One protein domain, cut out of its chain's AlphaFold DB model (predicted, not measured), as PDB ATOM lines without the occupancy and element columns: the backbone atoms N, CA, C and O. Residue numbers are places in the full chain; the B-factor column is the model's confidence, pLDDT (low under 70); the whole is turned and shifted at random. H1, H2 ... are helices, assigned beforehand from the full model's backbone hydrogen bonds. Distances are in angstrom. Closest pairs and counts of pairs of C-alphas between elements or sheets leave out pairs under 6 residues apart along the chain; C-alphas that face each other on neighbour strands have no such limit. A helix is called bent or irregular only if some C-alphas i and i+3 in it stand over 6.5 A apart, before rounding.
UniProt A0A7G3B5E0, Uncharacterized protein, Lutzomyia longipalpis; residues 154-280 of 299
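AT A GLANCE: This is residues 154 to 280 of the 299 residues of an uncharacterized protein of Lutzomyia longipalpis (UniProt A0A7G3B5E0). Two helical hairpins, H1b with H2 and H5 with H6, lie staggered in a rod-shaped bundle with H1a. Residues 254 to 260 stick out. The printed part, 127 residues with six named helices, is all helix and only just compact, close to loose: radius of gyration of the C-alphas 16.3 A, spans 59, 29 and 22 A.

IN THESE COORDINATES: H1, residues 154 to 177, is by its hydrogen bonds one helix but bent, C-alphas 163 and 166 being 6.8 A apart; its arms are H1a, residues 154 to 163, and H1b, residues 166 to 177, and H1a begins at C-alpha 154 at (235.137, 178.957, 187.189). H2 is 181 to 203, 32.9 A; H3 214 to 217; H4 221 to 224; H5 228 to 249, 31.2 A; H6 258 to 279, 31.4 A, ending at C-alpha (227.951, 167.097, 169.907).

HOW THE PARTS SIT: H1a and H1b touch H2 and H5. H3 and H4 only just touch H2, each with 3 pairs of C-alphas within 8 A. H5 touches H6, opposite ways, closest at the C-alphas of Cys 238 and Gln 275, 6.0 A. H1a, H1b, H2, H5 and H6 have every O i to N i+4 pair within hydrogen-bond range.

THE WHOLE: The printed part has no cut and no long link; pLDDT is under 70 at 18 residues, among them 154 to 165.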
ATOM      1  N   TRP A 154     235.486 177.533 187.161       56.34
ATOM      2  CA  TRP A 154     235.137 178.957 187.189       56.34
ATOM      3  C   TRP A 154     235.735 179.729 186.002       56.34
ATOM      4  O   TRP A 154     235.050 180.576 185.432       56.34
ATOM      5  N   LYS A 155     236.966 179.396 185.572       63.41
ATOM      6  CA  LYS A 155     237.562 179.951 184.342       63.41
ATOM      7  C   LYS A 155     236.789 179.516 183.092       63.41
ATOM      8  O   LYS A 155     236.510 180.363 182.254       63.41
ATOM      9  N   LEU A 156     236.345 178.256 183.014       64.06
ATOM     10  CA  LEU A 156     235.486 177.783 181.923       64.06
ATOM     11  C   LEU A 156     234.135 178.507 181.915       64.06
ATOM     12  O   LEU A 156     233.749 179.048 180.890       64.06
ATOM     13  N   VAL A 157     233.445 178.599 183.055       64.88
ATOM     14  CA  VAL A 157     232.171 179.327 183.183       64.88
ATOM     15  C   VAL A 157     232.341 180.800 182.808       64.88
ATOM     16  O   VAL A 157     231.489 181.359 182.124       64.88
ATOM     17  N   LYS A 158     233.445 181.436 183.216       65.38
ATOM     18  CA  LYS A 158     233.772 182.815 182.839       65.38
ATOM     19  C   LYS A 158     234.023 182.945 181.333       65.38
ATOM     20  O   LYS A 158     233.474 183.853 180.725       65.38
ATOM     21  N   ASN A 159     234.788 182.039 180.729       65.19
ATOM     22  CA  ASN A 159     235.094 182.058 179.296       65.19
ATOM     23  C   ASN A 159     233.856 181.785 178.447       65.19
ATOM     24  O   ASN A 159     233.623 182.488 177.471       65.19
ATOM     25  N   VAL A 160     233.023 180.833 178.867       68.31
ATOM     26  CA  VAL A 160     231.719 180.574 178.262       68.31
ATOM     27  C   VAL A 160     230.846 181.821 178.366       68.31
ATOM     28  O   VAL A 160     230.297 182.260 177.365       68.31
ATOM     29  N   LYS A 161     230.777 182.473 179.532       65.06
ATOM     30  CA  LYS A 161     230.046 183.740 179.660       65.06
ATOM     31  C   LYS A 161     230.616 184.823 178.732       65.06
ATOM     32  O   LYS A 161     229.855 185.484 178.056       65.06
ATOM     33  N   MET A 162     231.927 184.985 178.622       67.31
ATOM     34  CA  MET A 162     232.497 186.052 177.787       67.31
ATOM     35  C   MET A 162     232.376 185.797 176.279       67.31
ATOM     36  O   MET A 162     232.042 186.716 175.542       67.31
ATOM     37  N   LYS A 163     232.654 184.572 175.814       66.31
ATOM     38  CA  LYS A 163     232.692 184.238 174.380       66.31
ATOM     39  C   LYS A 163     231.306 183.894 173.826       66.31
ATOM     40  O   LYS A 163     230.984 184.281 172.713       66.31
ATOM     41  N   VAL A 164     230.467 183.227 174.619       68.62
ATOM     42  CA  VAL A 164     229.213 182.618 174.141       68.62
ATOM     43  C   VAL A 164     228.000 183.521 174.386       68.62
ATOM     44  O   VAL A 164     226.991 183.369 173.703       68.62
ATOM     45  N   LEU A 165     228.064 184.493 175.317       68.25
ATOM     46  CA  LEU A 165     226.909 185.358 175.622       68.25
ATOM     47  C   LEU A 165     226.431 186.184 174.423       68.25
ATOM     48  O   LEU A 165     225.231 186.402 174.307       68.25
ATOM     49  N   LYS A 166     227.332 186.594 173.522       71.62
ATOM     50  CA  LYS A 166     226.959 187.377 172.338       71.62
ATOM     51  C   LYS A 166     226.038 186.576 171.411       71.62
ATOM     52  O   LYS A 166     224.886 186.951 171.217       71.62
ATOM     53  N   ASN A 167     226.496 185.410 170.962       71.94
ATOM     54  CA  ASN A 167     225.694 184.506 170.132       71.94
ATOM     55  C   ASN A 167     224.442 184.011 170.869       71.94
ATOM     56  O   ASN A 167     223.396 183.772 170.274       71.94
ATOM     57  N   TRP A 168     224.526 183.866 172.191       78.75
ATOM     58  CA  TRP A 168     223.392 183.484 173.022       78.75
ATOM     59  C   TRP A 168     222.277 184.529 173.056       78.75
ATOM     60  O   TRP A 168     221.097 184.174 173.055       78.75
ATOM     61  N   ASP A 169     222.630 185.809 173.116       79.88
ATOM     62  CA  ASP A 169     221.652 186.889 173.087       79.88
ATOM     63  C   ASP A 169     221.076 187.084 171.681       79.88
ATOM     64  O   ASP A 169     219.867 187.285 171.567       79.88
ATOM     65  N   GLU A 170     221.880 186.879 170.632       81.12
ATOM     66  CA  GLU A 170     221.407 186.803 169.242       81.12
ATOM     67  C   GLU A 170     220.358 185.686 169.071       81.12
ATOM     68  O   GLU A 170     219.255 185.955 168.606       81.12
ATOM     69  N   ILE A 171     220.601 184.470 169.584       81.50
ATOM     70  CA  ILE A 171     219.613 183.368 169.576       81.50
ATOM     71  C   ILE A 171     218.299 183.759 170.259       81.50
ATOM     72  O   ILE A 171     217.215 183.406 169.789       81.50
ATOM     73  N   LYS A 172     218.362 184.453 171.402       83.25
ATOM     74  CA  LYS A 172     217.149 184.879 172.118       83.25
ATOM     75  C   LYS A 172     216.380 185.945 171.354       83.25
ATOM     76  O   LYS A 172     215.155 185.976 171.463       83.25
ATOM     77  N   GLN A 173     217.078 186.855 170.681       86.31
ATOM     78  CA  GLN A 173     216.453 187.881 169.855       86.31
ATOM     79  C   GLN A 173     215.799 187.240 168.628       86.31
ATOM     80  O   GLN A 173     214.601 187.442 168.426       86.31
ATOM     81  N   ASP A 174     216.516 186.360 167.925       82.88
ATOM     82  CA  ASP A 174     215.987 185.576 166.804       82.88
ATOM     83  C   ASP A 174     214.750 184.779 167.223       82.88
ATOM     84  O   ASP A 174     213.710 184.870 166.585       82.88
ATOM     85  N   ALA A 175     214.788 184.068 168.354       84.88
ATOM     86  CA  ALA A 175     213.642 183.289 168.829       84.88
ATOM     87  C   ALA A 175     212.390 184.143 169.117       84.88
ATOM     88  O   ALA A 175     211.263 183.648 169.009       84.88
ATOM     89  N   LYS A 176     212.568 185.413 169.506       86.44
ATOM     90  CA  LYS A 176     211.458 186.349 169.743       86.44
ATOM     91  C   LYS A 176     210.850 186.843 168.435       86.44
ATOM     92  O   LYS A 176     209.625 186.893 168.339       86.44
ATOM     93  N   LEU A 177     211.702 187.195 167.473       87.94
ATOM     94  CA  LEU A 177     211.312 187.766 166.184       87.94
ATOM     95  C   LEU A 177     210.897 186.701 165.159       87.94
ATOM     96  O   LEU A 177     210.218 187.023 164.190       87.94
ATOM     97  N   GLU A 178     211.261 185.436 165.380       90.81
ATOM     98  CA  GLU A 178     210.967 184.337 164.466       90.81
ATOM     99  C   GLU A 178     209.457 184.103 164.314       90.81
ATOM    100  O   GLU A 178     208.714 183.905 165.293       90.81
ATOM    101  N   VAL A 179     209.038 184.077 163.048       87.69
ATOM    102  CA  VAL A 179     207.654 183.898 162.599       87.69
ATOM    103  C   VAL A 179     207.420 182.450 162.163       87.69
ATOM    104  O   VAL A 179     206.322 181.924 162.332       87.69
ATOM    105  N   ASN A 180     208.454 181.758 161.671       89.94
ATOM    106  CA  ASN A 180     208.365 180.350 161.310       89.94
ATOM    107  C   ASN A 180     208.215 179.480 162.577       89.94
ATOM    108  O   ASN A 180     209.151 179.387 163.381       89.94
ATOM    109  N   PRO A 181     207.088 178.766 162.756       87.56
ATOM    110  CA  PRO A 181     206.808 178.031 163.989       87.56
ATOM    111  C   PRO A 181     207.795 176.882 164.237       87.56
ATOM    112  O   PRO A 181     208.135 176.586 165.385       87.56
ATOM    113  N   ASN A 182     208.308 176.260 163.171       87.56
ATOM    114  CA  ASN A 182     209.251 175.149 163.276       87.56
ATOM    115  C   ASN A 182     210.637 175.635 163.714       87.56
ATOM    116  O   ASN A 182     211.226 175.049 164.629       87.56
ATOM    117  N   ARG A 183     211.138 176.726 163.116       85.62
ATOM    118  CA  ARG A 183     212.420 177.333 163.511       85.62
ATOM    119  C   ARG A 183     212.330 177.945 164.909       85.62
ATOM    120  O   ARG A 183     213.204 177.694 165.733       85.62
ATOM    121  N   LYS A 184     211.220 178.608 165.247       88.06
ATOM    122  CA  LYS A 184     210.972 179.147 166.594       88.06
ATOM    123  C   LYS A 184     211.012 178.069 167.674       88.06
ATOM    124  O   LYS A 184     211.644 178.244 168.714       88.06
ATOM    125  N   ASN A 185     210.358 176.932 167.430       88.88
ATOM    126  CA  ASN A 185     210.395 175.795 168.347       88.88
ATOM    127  C   ASN A 185     211.818 175.233 168.491       88.88
ATOM    128  O   ASN A 185     212.259 174.959 169.605       88.88
ATOM    129  N   LEU A 186     212.563 175.110 167.387       88.50
ATOM    130  CA  LEU A 186     213.963 174.676 167.410       88.50
ATOM    131  C   LEU A 186     214.832 175.600 168.278       88.50
ATOM    132  O   LEU A 186     215.527 175.108 169.166       88.50
ATOM    133  N   LEU A 187     214.744 176.918 168.070       87.44
ATOM    134  CA  LEU A 187     215.492 177.918 168.835       87.44
ATOM    135  C   LEU A 187     215.133 177.873 170.326       87.44
ATOM    136  O   LEU A 187     216.022 177.841 171.170       87.44
ATOM    137  N   ASN A 188     213.847 177.783 170.676       87.12
ATOM    138  CA  ASN A 188     213.415 177.692 172.076       87.12
ATOM    139  C   ASN A 188     213.914 176.418 172.772       87.12
ATOM    140  O   ASN A 188     214.345 176.467 173.927       87.12
ATOM    141  N   LYS A 189     213.892 175.283 172.067       89.56
ATOM    142  CA  LYS A 189     214.449 174.019 172.563       89.56
ATOM    143  C   LYS A 189     215.960 174.108 172.770       89.56
ATOM    144  O   LYS A 189     216.462 173.630 173.786       89.56
ATOM    145  N   GLU A 190     216.678 174.753 171.853       86.81
ATOM    146  CA  GLU A 190     218.111 175.020 172.010       86.81
ATOM    147  C   GLU A 190     218.379 175.930 173.209       86.81
ATOM    148  O   GLU A 190     219.212 175.592 174.048       86.81
ATOM    149  N   ILE A 191     217.614 177.015 173.372       86.44
ATOM    150  CA  ILE A 191     217.723 177.907 174.532       86.44
ATOM    151  C   ILE A 191     217.519 177.123 175.837       86.44
ATOM    152  O   ILE A 191     218.220 177.314 176.831       86.44
ATOM    153  N   PHE A 192     216.550 176.221 175.873       88.00
ATOM    154  CA  PHE A 192     216.327 175.419 177.063       88.00
ATOM    155  C   PHE A 192     217.490 174.447 177.331       88.00
ATOM    156  O   PHE A 192     218.051 174.439 178.428       88.00
ATOM    157  N   PHE A 193     217.911 173.692 176.315       87.44
ATOM    158  CA  PHE A 193     219.020 172.741 176.412       87.44
ATOM    159  C   PHE A 193     220.314 173.399 176.907       87.44
ATOM    160  O   PHE A 193     220.974 172.922 177.834       87.44
ATOM    161  N   MET A 194     220.638 174.546 176.332       84.44
ATOM    162  CA  MET A 194     221.828 175.318 176.646       84.44
ATOM    163  C   MET A 194     221.801 175.897 178.063       84.44
ATOM    164  O   MET A 194     222.827 175.894 178.743       84.44
ATOM    165  N   ARG A 195     220.631 176.307 178.575       83.31
ATOM    166  CA  ARG A 195     220.480 176.681 179.995       83.31
ATOM    167  C   ARG A 195     220.811 175.515 180.922       83.31
ATOM    168  O   ARG A 195     221.543 175.712 181.891       83.31
ATOM    169  N   CYS A 196     220.327 174.311 180.613       84.06
ATOM    170  CA  CYS A 196     220.638 173.115 181.395       84.06
ATOM    171  C   CYS A 196     222.139 172.786 181.362       84.06
ATOM    172  O   CYS A 196     222.710 172.427 182.391       84.06
ATOM    173  N   LEU A 197     222.799 172.941 180.209       83.19
ATOM    174  CA  LEU A 197     224.247 172.755 180.089       83.19
ATOM    175  C   LEU A 197     225.040 173.794 180.895       83.19
ATOM    176  O   LEU A 197     225.966 173.435 181.619       83.19
ATOM    177  N   LEU A 198     224.665 175.072 180.840       78.81
ATOM    178  CA  LEU A 198     225.319 176.107 181.645       78.81
ATOM    179  C   LEU A 198     225.155 175.839 183.145       78.81
ATOM    180  O   LEU A 198     226.122 175.921 183.899       78.81
ATOM    181  N   LYS A 199     223.960 175.430 183.580       79.69
ATOM    182  CA  LYS A 199     223.715 175.063 184.977       79.69
ATOM    183  C   LYS A 199     224.472 173.800 185.393       79.69
ATOM    184  O   LYS A 199     224.937 173.714 186.533       79.69
ATOM    185  N   LEU A 200     224.662 172.845 184.484       79.44
ATOM    186  CA  LEU A 200     225.545 171.698 184.696       79.44
ATOM    187  C   LEU A 200     226.994 172.152 184.930       79.44
ATOM    188  O   LEU A 200     227.612 171.680 185.883       79.44
ATOM    189  N   LEU A 201     227.522 173.080 184.124       75.31
ATOM    190  CA  LEU A 201     228.864 173.644 184.337       75.31
ATOM    191  C   LEU A 201     228.982 174.383 185.674       75.31
ATOM    192  O   LEU A 201     230.020 174.305 186.318       75.31
ATOM    193  N   GLU A 202     227.933 175.084 186.109       73.25
ATOM    194  CA  GLU A 202     227.950 175.838 187.369       73.25
ATOM    195  C   GLU A 202     227.812 174.948 188.614       73.25
ATOM    196  O   GLU A 202     228.391 175.246 189.657       73.25
ATOM    197  N   THR A 203     227.033 173.868 188.531       73.56
ATOM    198  CA  THR A 203     226.670 173.046 189.701       73.56
ATOM    199  C   THR A 203     227.372 171.692 189.754       73.56
ATOM    200  O   THR A 203     227.327 171.030 190.791       73.56
ATOM    201  N   HIS A 204     227.980 171.260 188.646       71.00
ATOM    202  CA  HIS A 204     228.532 169.917 188.423       71.00
ATOM    203  C   HIS A 204     227.512 168.793 188.650       71.00
ATOM    204  O   HIS A 204     227.872 167.646 188.927       71.00
ATOM    205  N   LYS A 205     226.217 169.112 188.554       72.75
ATOM    206  CA  LYS A 205     225.134 168.152 188.738       72.75
ATOM    207  C   LYS A 205     224.464 167.869 187.407       72.75
ATOM    208  O   LYS A 205     223.843 168.733 186.802       72.75
ATOM    209  N   TRP A 206     224.502 166.602 187.021       73.69
ATOM    210  CA  TRP A 206     223.838 166.071 185.830       73.69
ATOM    211  C   TRP A 206     222.306 166.045 185.910       73.69
ATOM    212  O   TRP A 206     221.655 165.584 184.973       73.69
ATOM    213  N   CYS A 207     221.719 166.520 187.013       69.25
ATOM    214  CA  CYS A 207     220.300 166.360 187.312       69.25
ATOM    215  C   CYS A 207     219.392 166.958 186.236       69.25
ATOM    216  O   CYS A 207     218.414 166.319 185.874       69.25
ATOM    217  N   GLU A 208     219.728 168.120 185.676       74.00
ATOM    218  CA  GLU A 208     218.880 168.763 184.666       74.00
ATOM    219  C   GLU A 208     219.072 168.163 183.280       74.00
ATOM    220  O   GLU A 208     218.104 167.741 182.654       74.00
ATOM    221  N   VAL A 209     220.324 168.021 182.835       77.75
ATOM    222  CA  VAL A 209     220.654 167.467 181.513       77.75
ATOM    223  C   VAL A 209     220.130 166.037 181.361       77.75
ATOM    224  O   VAL A 209     219.664 165.647 180.291       77.75
ATOM    225  N   HIS A 210     220.133 165.248 182.438       76.62
ATOM    226  CA  HIS A 210     219.603 163.888 182.425       76.62
ATOM    227  C   HIS A 210     218.160 163.758 182.911       76.62
ATOM    228  O   HIS A 210     217.660 162.628 182.869       76.62
ATOM    229  N   ASN A 211     217.468 164.841 183.284       80.06
ATOM    230  CA  ASN A 211     216.062 164.773 183.691       80.06
ATOM    231  C   ASN A 211     215.209 164.222 182.526       80.06
ATOM    232  O   ASN A 211     215.165 164.843 181.462       80.06
ATOM    233  N   PRO A 212     214.540 163.062 182.686       78.06
ATOM    234  CA  PRO A 212     213.699 162.474 181.644       78.06
ATOM    235  C   PRO A 212     212.615 163.413 181.101       78.06
ATOM    236  O   PRO A 212     212.323 163.350 179.907       78.06
ATOM    237  N   GLU A 213     212.062 164.287 181.941       81.75
ATOM    238  CA  GLU A 213     211.011 165.245 181.572       81.75
ATOM    239  C   GLU A 213     211.537 166.307 180.596       81.75
ATOM    240  O   GLU A 213     210.887 166.666 179.617       81.75
ATOM    241  N   TYR A 214     212.771 166.756 180.819       81.69
ATOM    242  CA  TYR A 214     213.431 167.802 180.038       81.69
ATOM    243  C   TYR A 214     213.985 167.285 178.712       81.69
ATOM    244  O   TYR A 214     214.095 168.039 177.749       81.69
ATOM    245  N   ARG A 215     214.249 165.976 178.606       76.19
ATOM    246  CA  ARG A 215     214.786 165.367 177.377       76.19
ATOM    247  C   ARG A 215     213.904 165.564 176.151       76.19
ATOM    248  O   ARG A 215     214.428 165.633 175.045       76.19
ATOM    249  N   GLN A 216     212.587 165.645 176.325       78.44
ATOM    250  CA  GLN A 216     211.654 165.877 175.213       78.44
ATOM    251  C   GLN A 216     211.751 167.309 174.657       78.44
ATOM    252  O   GLN A 216     211.385 167.571 173.506       78.44
ATOM    253  N   GLN A 217     212.276 168.229 175.468       81.94
ATOM    254  CA  GLN A 217     212.473 169.632 175.126       81.94
ATOM    255  C   GLN A 217     213.836 169.887 174.477       81.94
ATOM    256  O   GLN A 217     214.099 171.006 174.056       81.94
ATOM    257  N   TYR A 218     214.703 168.879 174.358       85.25
ATOM    258  CA  TYR A 218     215.986 169.055 173.689       85.25
ATOM    259  C   TYR A 218     215.833 169.000 172.169       85.25
ATOM    260  O   TYR A 218     215.061 168.187 171.643       85.25
ATOM    261  N   PRO A 219     216.556 169.857 171.438       82.88
ATOM    262  CA  PRO A 219     216.467 169.898 169.993       82.88
ATOM    263  C   PRO A 219     217.145 168.671 169.387       82.88
ATOM    264  O   PRO A 219     218.111 168.113 169.917       82.88
ATOM    265  N   HIS A 220     216.649 168.244 168.228       80.31
ATOM    266  CA  HIS A 220     217.339 167.226 167.452       80.31
ATOM    267  C   HIS A 220     218.662 167.793 166.939       80.31
ATOM    268  O   HIS A 220     218.658 168.767 166.192       80.31
ATOM    269  N   LEU A 221     219.779 167.134 167.267       80.19
ATOM    270  CA  LEU A 221     221.120 167.577 166.868       80.19
ATOM    271  C   LEU A 221     221.218 167.908 165.369       80.19
ATOM    272  O   LEU A 221     221.720 168.961 165.012       80.19
ATOM    273  N   ARG A 222     220.668 167.055 164.492       81.62
ATOM    274  CA  ARG A 222     220.679 167.297 163.037       81.62
ATOM    275  C   ARG A 222     219.957 168.581 162.625       81.62
ATOM    276  O   ARG A 222     220.295 169.140 161.594       81.62
ATOM    277  N   ALA A 223     218.929 168.994 163.362       81.06
ATOM    278  CA  ALA A 223     218.215 170.234 163.085       81.06
ATOM    279  C   ALA A 223     219.023 171.439 163.584       81.06
ATOM    280  O   ALA A 223     219.169 172.402 162.844       81.06
ATOM    281  N   ALA A 224     219.621 171.341 164.777       81.06
ATOM    282  CA  ALA A 224     220.507 172.376 165.307       81.06
ATOM    283  C   ALA A 224     221.743 172.600 164.414       81.06
ATOM    284  O   ALA A 224     222.103 173.736 164.157       81.06
ATOM    285  N   GLN A 225     222.328 171.533 163.861       81.50
ATOM    286  CA  GLN A 225     223.482 171.611 162.950       81.50
ATOM    287  C   GLN A 225     223.176 172.273 161.600       81.50
ATOM    288  O   GLN A 225     224.088 172.725 160.916       81.50
ATOM    289  N   LYS A 226     221.906 172.285 161.184       84.62
ATOM    290  CA  LYS A 226     221.481 172.944 159.943       84.62
ATOM    291  C   LYS A 226     221.257 174.441 160.127       84.62
ATOM    292  O   LYS A 226     221.244 175.154 159.131       84.62
ATOM    293  N   ASP A 227     221.051 174.898 161.361       86.56
ATOM    294  CA  ASP A 227     220.937 176.319 161.668       86.56
ATOM    295  C   ASP A 227     222.349 176.885 161.930       86.56
ATOM    296  O   ASP A 227     223.010 176.452 162.881       86.56
ATOM    297  N   PRO A 228     222.849 177.823 161.102       85.38
ATOM    298  CA  PRO A 228     224.231 178.304 161.199       85.38
ATOM    299  C   PRO A 228     224.570 178.945 162.547       85.38
ATOM    300  O   PRO A 228     225.698 178.837 163.028       85.38
ATOM    301  N   LEU A 229     223.594 179.608 163.162       83.88
ATOM    302  CA  LEU A 229     223.765 180.362 164.396       83.88
ATOM    303  C   LEU A 229     223.767 179.418 165.609       83.88
ATOM    304  O   LEU A 229     224.622 179.549 166.489       83.88
ATOM    305  N   LEU A 230     222.916 178.384 165.607       85.06
ATOM    306  CA  LEU A 230     222.995 177.315 166.612       85.06
ATOM    307  C   LEU A 230     224.277 176.482 166.483       85.06
ATOM    308  O   LEU A 230     224.876 176.113 167.496       85.06
ATOM    309  N   GLN A 231     224.713 176.198 165.255       84.56
ATOM    310  CA  GLN A 231     225.954 175.470 165.010       84.56
ATOM    311  C   GLN A 231     227.168 176.258 165.519       84.56
ATOM    312  O   GLN A 231     227.958 175.716 166.294       84.56
ATOM    313  N   ARG A 232     227.263 177.554 165.188       83.38
ATOM    314  CA  ARG A 232     228.334 178.441 165.672       83.38
ATOM    315  C   ARG A 232     228.416 178.460 167.202       83.38
ATOM    316  O   ARG A 232     229.500 178.307 167.757       83.38
ATOM    317  N   LEU A 233     227.277 178.592 167.884       84.56
ATOM    318  CA  LEU A 233     227.207 178.575 169.348       84.56
ATOM    319  C   LEU A 233     227.770 177.273 169.944       84.56
ATOM    320  O   LEU A 233     228.519 177.293 170.924       84.56
ATOM    321  N   ARG A 234     227.392 176.127 169.368       85.94
ATOM    322  CA  ARG A 234     227.862 174.811 169.820       85.94
ATOM    323  C   ARG A 234     229.356 174.633 169.578       85.94
ATOM    324  O   ARG A 234     230.037 174.086 170.449       85.94
ATOM    325  N   ASP A 235     229.861 175.112 168.447       84.50
ATOM    326  CA  ASP A 235     231.280 175.048 168.106       84.50
ATOM    327  C   ASP A 235     232.118 175.906 169.060       84.50
ATOM    328  O   ASP A 235     233.078 175.403 169.641       84.50
ATOM    329  N   GLU A 236     231.701 177.141 169.346       82.94
ATOM    330  CA  GLU A 236     232.380 178.010 170.317       82.94
ATOM    331  C   GLU A 236     232.443 177.403 171.720       82.94
ATOM    332  O   GLU A 236     233.462 177.501 172.411       82.94
ATOM    333  N   LEU A 237     231.369 176.741 172.151       84.00
ATOM    334  CA  LEU A 237     231.366 176.019 173.418       84.00
ATOM    335  C   LEU A 237     232.315 174.832 173.413       84.00
ATOM    336  O   LEU A 237     233.022 174.619 174.399       84.00
ATOM    337  N   CYS A 238     232.352 174.075 172.319       85.31
ATOM    338  CA  CYS A 238     233.311 172.992 172.162       85.31
ATOM    339  C   CYS A 238     234.745 173.524 172.231       85.31
ATOM    340  O   CYS A 238     235.557 172.954 172.960       85.31
ATOM    341  N   THR A 239     235.039 174.643 171.568       83.44
ATOM    342  CA  THR A 239     236.347 175.304 171.635       83.44
ATOM    343  C   THR A 239     236.687 175.723 173.063       83.44
ATOM    344  O   THR A 239     237.763 175.378 173.547       83.44
ATOM    345  N   CYS A 240     235.770 176.371 173.792       82.12
ATOM    346  CA  CYS A 240     235.997 176.762 175.190       82.12
ATOM    347  C   CYS A 240     236.349 175.559 176.081       82.12
ATOM    348  O   CYS A 240     237.234 175.635 176.934       82.12
ATOM    349  N   VAL A 241     235.655 174.436 175.885       83.38
ATOM    350  CA  VAL A 241     235.886 173.200 176.641       83.38
ATOM    351  C   VAL A 241     237.235 172.576 176.272       83.38
ATOM    352  O   VAL A 241     237.989 172.183 177.160       83.38
ATOM    353  N   GLN A 242     237.574 172.519 174.983       82.44
ATOM    354  CA  GLN A 242     238.852 171.984 174.506       82.44
ATOM    355  C   GLN A 242     240.044 172.817 174.984       82.44
ATOM    356  O   GLN A 242     241.029 172.248 175.456       82.44
ATOM    357  N   GLU A 243     239.940 174.148 174.926       79.62
ATOM    358  CA  GLU A 243     240.930 175.074 175.484       79.62
ATOM    359  C   GLU A 243     241.166 174.768 176.970       79.62
ATOM    360  O   GLU A 243     242.310 174.628 177.405       79.62
ATOM    361  N   GLN A 244     240.093 174.577 177.744       75.81
ATOM    362  CA  GLN A 244     240.201 174.281 179.170       75.81
ATOM    363  C   GLN A 244     240.827 172.906 179.448       75.81
ATOM    364  O   GLN A 244     241.679 172.785 180.333       75.81
ATOM    365  N   ILE A 245     240.463 171.874 178.679       82.00
ATOM    366  CA  ILE A 245     241.100 170.551 178.763       82.00
ATOM    367  C   ILE A 245     242.600 170.668 178.463       82.00
ATOM    368  O   ILE A 245     243.415 170.084 179.179       82.00
ATOM    369  N   ALA A 246     242.980 171.426 177.431       79.75
ATOM    370  CA  ALA A 246     244.376 171.624 177.059       79.75
ATOM    371  C   ALA A 246     245.166 172.351 178.158       79.75
ATOM    372  O   ALA A 246     246.298 171.962 178.445       79.75
ATOM    373  N   VAL A 247     244.572 173.360 178.804       76.38
ATOM    374  CA  VAL A 247     245.174 174.042 179.960       76.38
ATOM    375  C   VAL A 247     245.408 173.056 181.099       76.38
ATOM    376  O   VAL A 247     246.523 172.980 181.603       76.38
ATOM    377  N   ILE A 248     244.400 172.254 181.459       72.69
ATOM    378  CA  ILE A 248     244.512 171.282 182.555       72.69
ATOM    379  C   ILE A 248     245.571 170.216 182.257       72.69
ATOM    380  O   ILE A 248     246.376 169.897 183.126       72.69
ATOM    381  N   ARG A 249     245.638 169.708 181.022       77.06
ATOM    382  CA  ARG A 249     246.651 168.716 180.616       77.06
ATOM    383  C   ARG A 249     248.083 169.255 180.627       77.06
ATOM    384  O   ARG A 249     249.014 168.472 180.760       77.06
ATOM    385  N   LYS A 250     248.271 170.567 180.468       74.94
ATOM    386  CA  LYS A 250     249.593 171.216 180.520       74.94
ATOM    387  C   LYS A 250     250.082 171.467 181.950       74.94
ATOM    388  O   LYS A 250     251.240 171.845 182.126       74.94
ATOM    389  N   VAL A 251     249.231 171.281 182.963       70.06
ATOM    390  CA  VAL A 251     249.613 171.463 184.368       70.06
ATOM    391  C   VAL A 251     250.590 170.361 184.771       70.06
ATOM    392  O   VAL A 251     250.269 169.176 184.715       70.06
ATOM    393  N   LYS A 252     251.791 170.758 185.204       66.25
ATOM    394  CA  LYS A 252     252.762 169.838 185.802       66.25
ATOM    395  C   LYS A 252     252.345 169.551 187.239       66.25
ATOM    396  O   LYS A 252     252.441 170.429 188.094       66.25
ATOM    397  N   ILE A 253     251.874 168.337 187.492       68.25
ATOM    398  CA  ILE A 253     251.557 167.872 188.842       68.25
ATOM    399  C   ILE A 253     252.841 167.302 189.449       68.25
ATOM    400  O   ILE A 253     253.605 166.627 188.759       68.25
ATOM    401  N   ARG A 254     253.119 167.625 190.716       70.56
ATOM    402  CA  ARG A 254     254.274 167.053 191.417       70.56
ATOM    403  C   ARG A 254     254.061 165.555 191.596       70.56
ATOM    404  O   ARG A 254     252.983 165.126 192.007       70.56
ATOM    405  N   GLU A 255     255.105 164.789 191.312       67.00
ATOM    406  CA  GLU A 255     255.098 163.337 191.440       67.00
ATOM    407  C   GLU A 255     254.707 162.934 192.875       67.00
ATOM    408  O   GLU A 255     255.261 163.441 193.851       67.00
ATOM    409  N   GLY A 256     253.683 162.085 193.006       68.19
ATOM    410  CA  GLY A 256     253.143 161.644 194.298       68.19
ATOM    411  C   GLY A 256     251.874 162.364 194.783       68.19
ATOM    412  O   GLY A 256     251.225 161.859 195.704       68.19
ATOM    413  N   ASP A 257     251.432 163.465 194.157       75.69
ATOM    414  CA  ASP A 257     250.168 164.138 194.521       75.69
ATOM    415  C   ASP A 257     248.926 163.497 193.864       75.69
ATOM    416  O   ASP A 257     248.192 164.091 193.065       75.69
ATOM    417  N   ARG A 258     248.646 162.256 194.275       75.38
ATOM    418  CA  ARG A 258     247.535 161.435 193.758       75.38
ATOM    419  C   ARG A 258     246.154 162.078 193.938       75.38
ATOM    420  O   ARG A 258     245.228 161.785 193.183       75.38
ATOM    421  N   LYS A 259     245.966 162.934 194.954       76.69
ATOM    422  CA  LYS A 259     244.672 163.599 195.210       76.69
ATOM    423  C   LYS A 259     244.389 164.663 194.158       76.69
ATOM    424  O   LYS A 259     243.246 164.785 193.717       76.69
ATOM    425  N   THR A 260     245.411 165.418 193.775       69.81
ATOM    426  CA  THR A 260     245.319 166.449 192.744       69.81
ATOM    427  C   THR A 260     245.170 165.819 191.360       69.81
ATOM    428  O   THR A 260     244.249 166.190 190.632       69.81
ATOM    429  N   GLU A 261     245.942 164.775 191.044       72.12
ATOM    430  CA  GLU A 261     245.781 163.987 189.807       72.12
ATOM    431  C   GLU A 261     244.364 163.422 189.653       72.12
ATOM    432  O   GLU A 261     243.724 163.599 188.616       72.12
ATOM    433  N   ALA A 262     243.819 162.805 190.706       76.31
ATOM    434  CA  ALA A 262     242.469 162.251 190.672       76.31
ATOM    435  C   ALA A 262     241.383 163.326 190.487       76.31
ATOM    436  O   ALA A 262     240.353 163.065 189.861       76.31
ATOM    437  N   ARG A 263     241.580 164.539 191.028       76.06
ATOM    438  CA  ARG A 263     240.658 165.671 190.820       76.06
ATOM    439  C   ARG A 263     240.694 166.146 189.374       76.06
ATOM    440  O   ARG A 263     239.636 166.253 188.760       76.06
ATOM    441  N   PHE A 264     241.888 166.329 188.819       76.06
ATOM    442  CA  PHE A 264     242.065 166.700 187.420       76.06
ATOM    443  C   PHE A 264     241.495 165.667 186.457       76.06
ATOM    444  O   PHE A 264     240.785 166.029 185.522       76.06
ATOM    445  N   GLY A 265     241.727 164.381 186.722       78.06
ATOM    446  CA  GLY A 265     241.131 163.294 185.953       78.06
ATOM    447  C   GLY A 265     239.604 163.389 185.924       78.06
ATOM    448  O   GLY A 265     239.011 163.362 184.849       78.06
ATOM    449  N   LYS A 266     238.965 163.601 187.084       81.62
ATOM    450  CA  LYS A 266     237.504 163.777 187.173       81.62
ATOM    451  C   LYS A 266     237.004 164.996 186.397       81.62
ATOM    452  O   LYS A 266     235.964 164.904 185.750       81.62
ATOM    453  N   GLU A 267     237.720 166.114 186.443       76.75
ATOM    454  CA  GLU A 267     237.351 167.327 185.704       76.75
ATOM    455  C   GLU A 267     237.506 167.154 184.189       76.75
ATOM    456  O   GLU A 267     236.612 167.541 183.439       76.75
ATOM    457  N   ILE A 268     238.583 166.509 183.732       82.50
ATOM    458  CA  ILE A 268     238.762 166.141 182.320       82.50
ATOM    459  C   ILE A 268     237.622 165.226 181.869       82.50
ATOM    460  O   ILE A 268     236.998 165.497 180.845       82.50
ATOM    461  N   THR A 269     237.304 164.175 182.633       84.06
ATOM    462  CA  THR A 269     236.183 163.279 182.316       84.06
ATOM    463  C   THR A 269     234.861 164.040 182.243       84.06
ATOM    464  O   THR A 269     234.085 163.828 181.314       84.06
ATOM    465  N   PHE A 270     234.615 164.961 183.179       84.94
ATOM    466  CA  PHE A 270     233.428 165.813 183.170       84.94
ATOM    467  C   PHE A 270     233.351 166.687 181.913       84.94
ATOM    468  O   PHE A 270     232.304 166.732 181.271       84.94
ATOM    469  N   MET A 271     234.446 167.344 181.525       83.31
ATOM    470  CA  MET A 271     234.494 168.193 180.329       83.31
ATOM    471  C   MET A 271     234.329 167.396 179.029       83.31
ATOM    472  O   MET A 271     233.631 167.849 178.126       83.31
ATOM    473  N   ILE A 272     234.904 166.194 178.944       84.94
ATOM    474  CA  ILE A 272     234.699 165.288 177.804       84.94
ATOM    475  C   ILE A 272     233.222 164.893 177.699       84.94
ATOM    476  O   ILE A 272     232.638 164.937 176.617       84.94
ATOM    477  N   GLU A 273     232.593 164.541 178.820       84.12
ATOM    478  CA  GLU A 273     231.176 164.185 178.842       84.12
ATOM    479  C   GLU A 273     230.280 165.393 178.513       84.12
ATOM    480  O   GLU A 273     229.295 165.254 177.790       84.12
ATOM    481  N   PHE A 274     230.649 166.594 178.962       84.81
ATOM    482  CA  PHE A 274     229.978 167.842 178.597       84.81
ATOM    483  C   PHE A 274     230.053 168.113 177.085       84.81
ATOM    484  O   PHE A 274     229.025 168.343 176.444       84.81
ATOM    485  N   GLN A 275     231.247 168.005 176.490       84.12
ATOM    486  CA  GLN A 275     231.442 168.120 175.041       84.12
ATOM    487  C   GLN A 275     230.636 167.057 174.283       84.12
ATOM    488  O   GLN A 275     230.043 167.346 173.242       84.12
ATOM    489  N   ARG A 276     230.557 165.832 174.819       84.94
ATOM    490  CA  ARG A 276     229.721 164.769 174.254       84.94
ATOM    491  C   ARG A 276     228.250 165.169 174.215       84.94
ATOM    492  O   ARG A 276     227.595 164.888 173.221       84.94
ATOM    493  N   GLN A 277     227.709 165.826 175.241       82.38
ATOM    494  CA  GLN A 277     226.312 166.282 175.199       82.38
ATOM    495  C   GLN A 277     226.075 167.382 174.153       82.38
ATOM    496  O   GLN A 277     225.023 167.388 173.520       82.38
ATOM    497  N   LEU A 278     227.046 168.274 173.932       82.06
ATOM    498  CA  LEU A 278     226.964 169.312 172.892       82.06
ATOM    499  C   LEU A 278     226.943 168.737 171.469       82.06
ATOM    500  O   LEU A 278     226.295 169.297 170.585       82.06
ATOM    501  N   THR A 279     227.647 167.627 171.250       79.50
ATOM    502  CA  THR A 279     227.951 167.097 169.907       79.50
ATOM    503  C   THR A 279     227.266 165.778 169.583       79.50
ATOM    504  O   THR A 279     227.222 165.371 168.425       79.50
ATOM    505  N   SER A 280     226.713 165.091 170.578       71.38
ATOM    506  CA  SER A 280     226.018 163.825 170.386       71.38
ATOM    507  C   SER A 280     224.516 164.040 170.326       71.38
ATOM    508  O   SER A 280     223.946 164.916 170.982       71.38
TER     509      SER A 280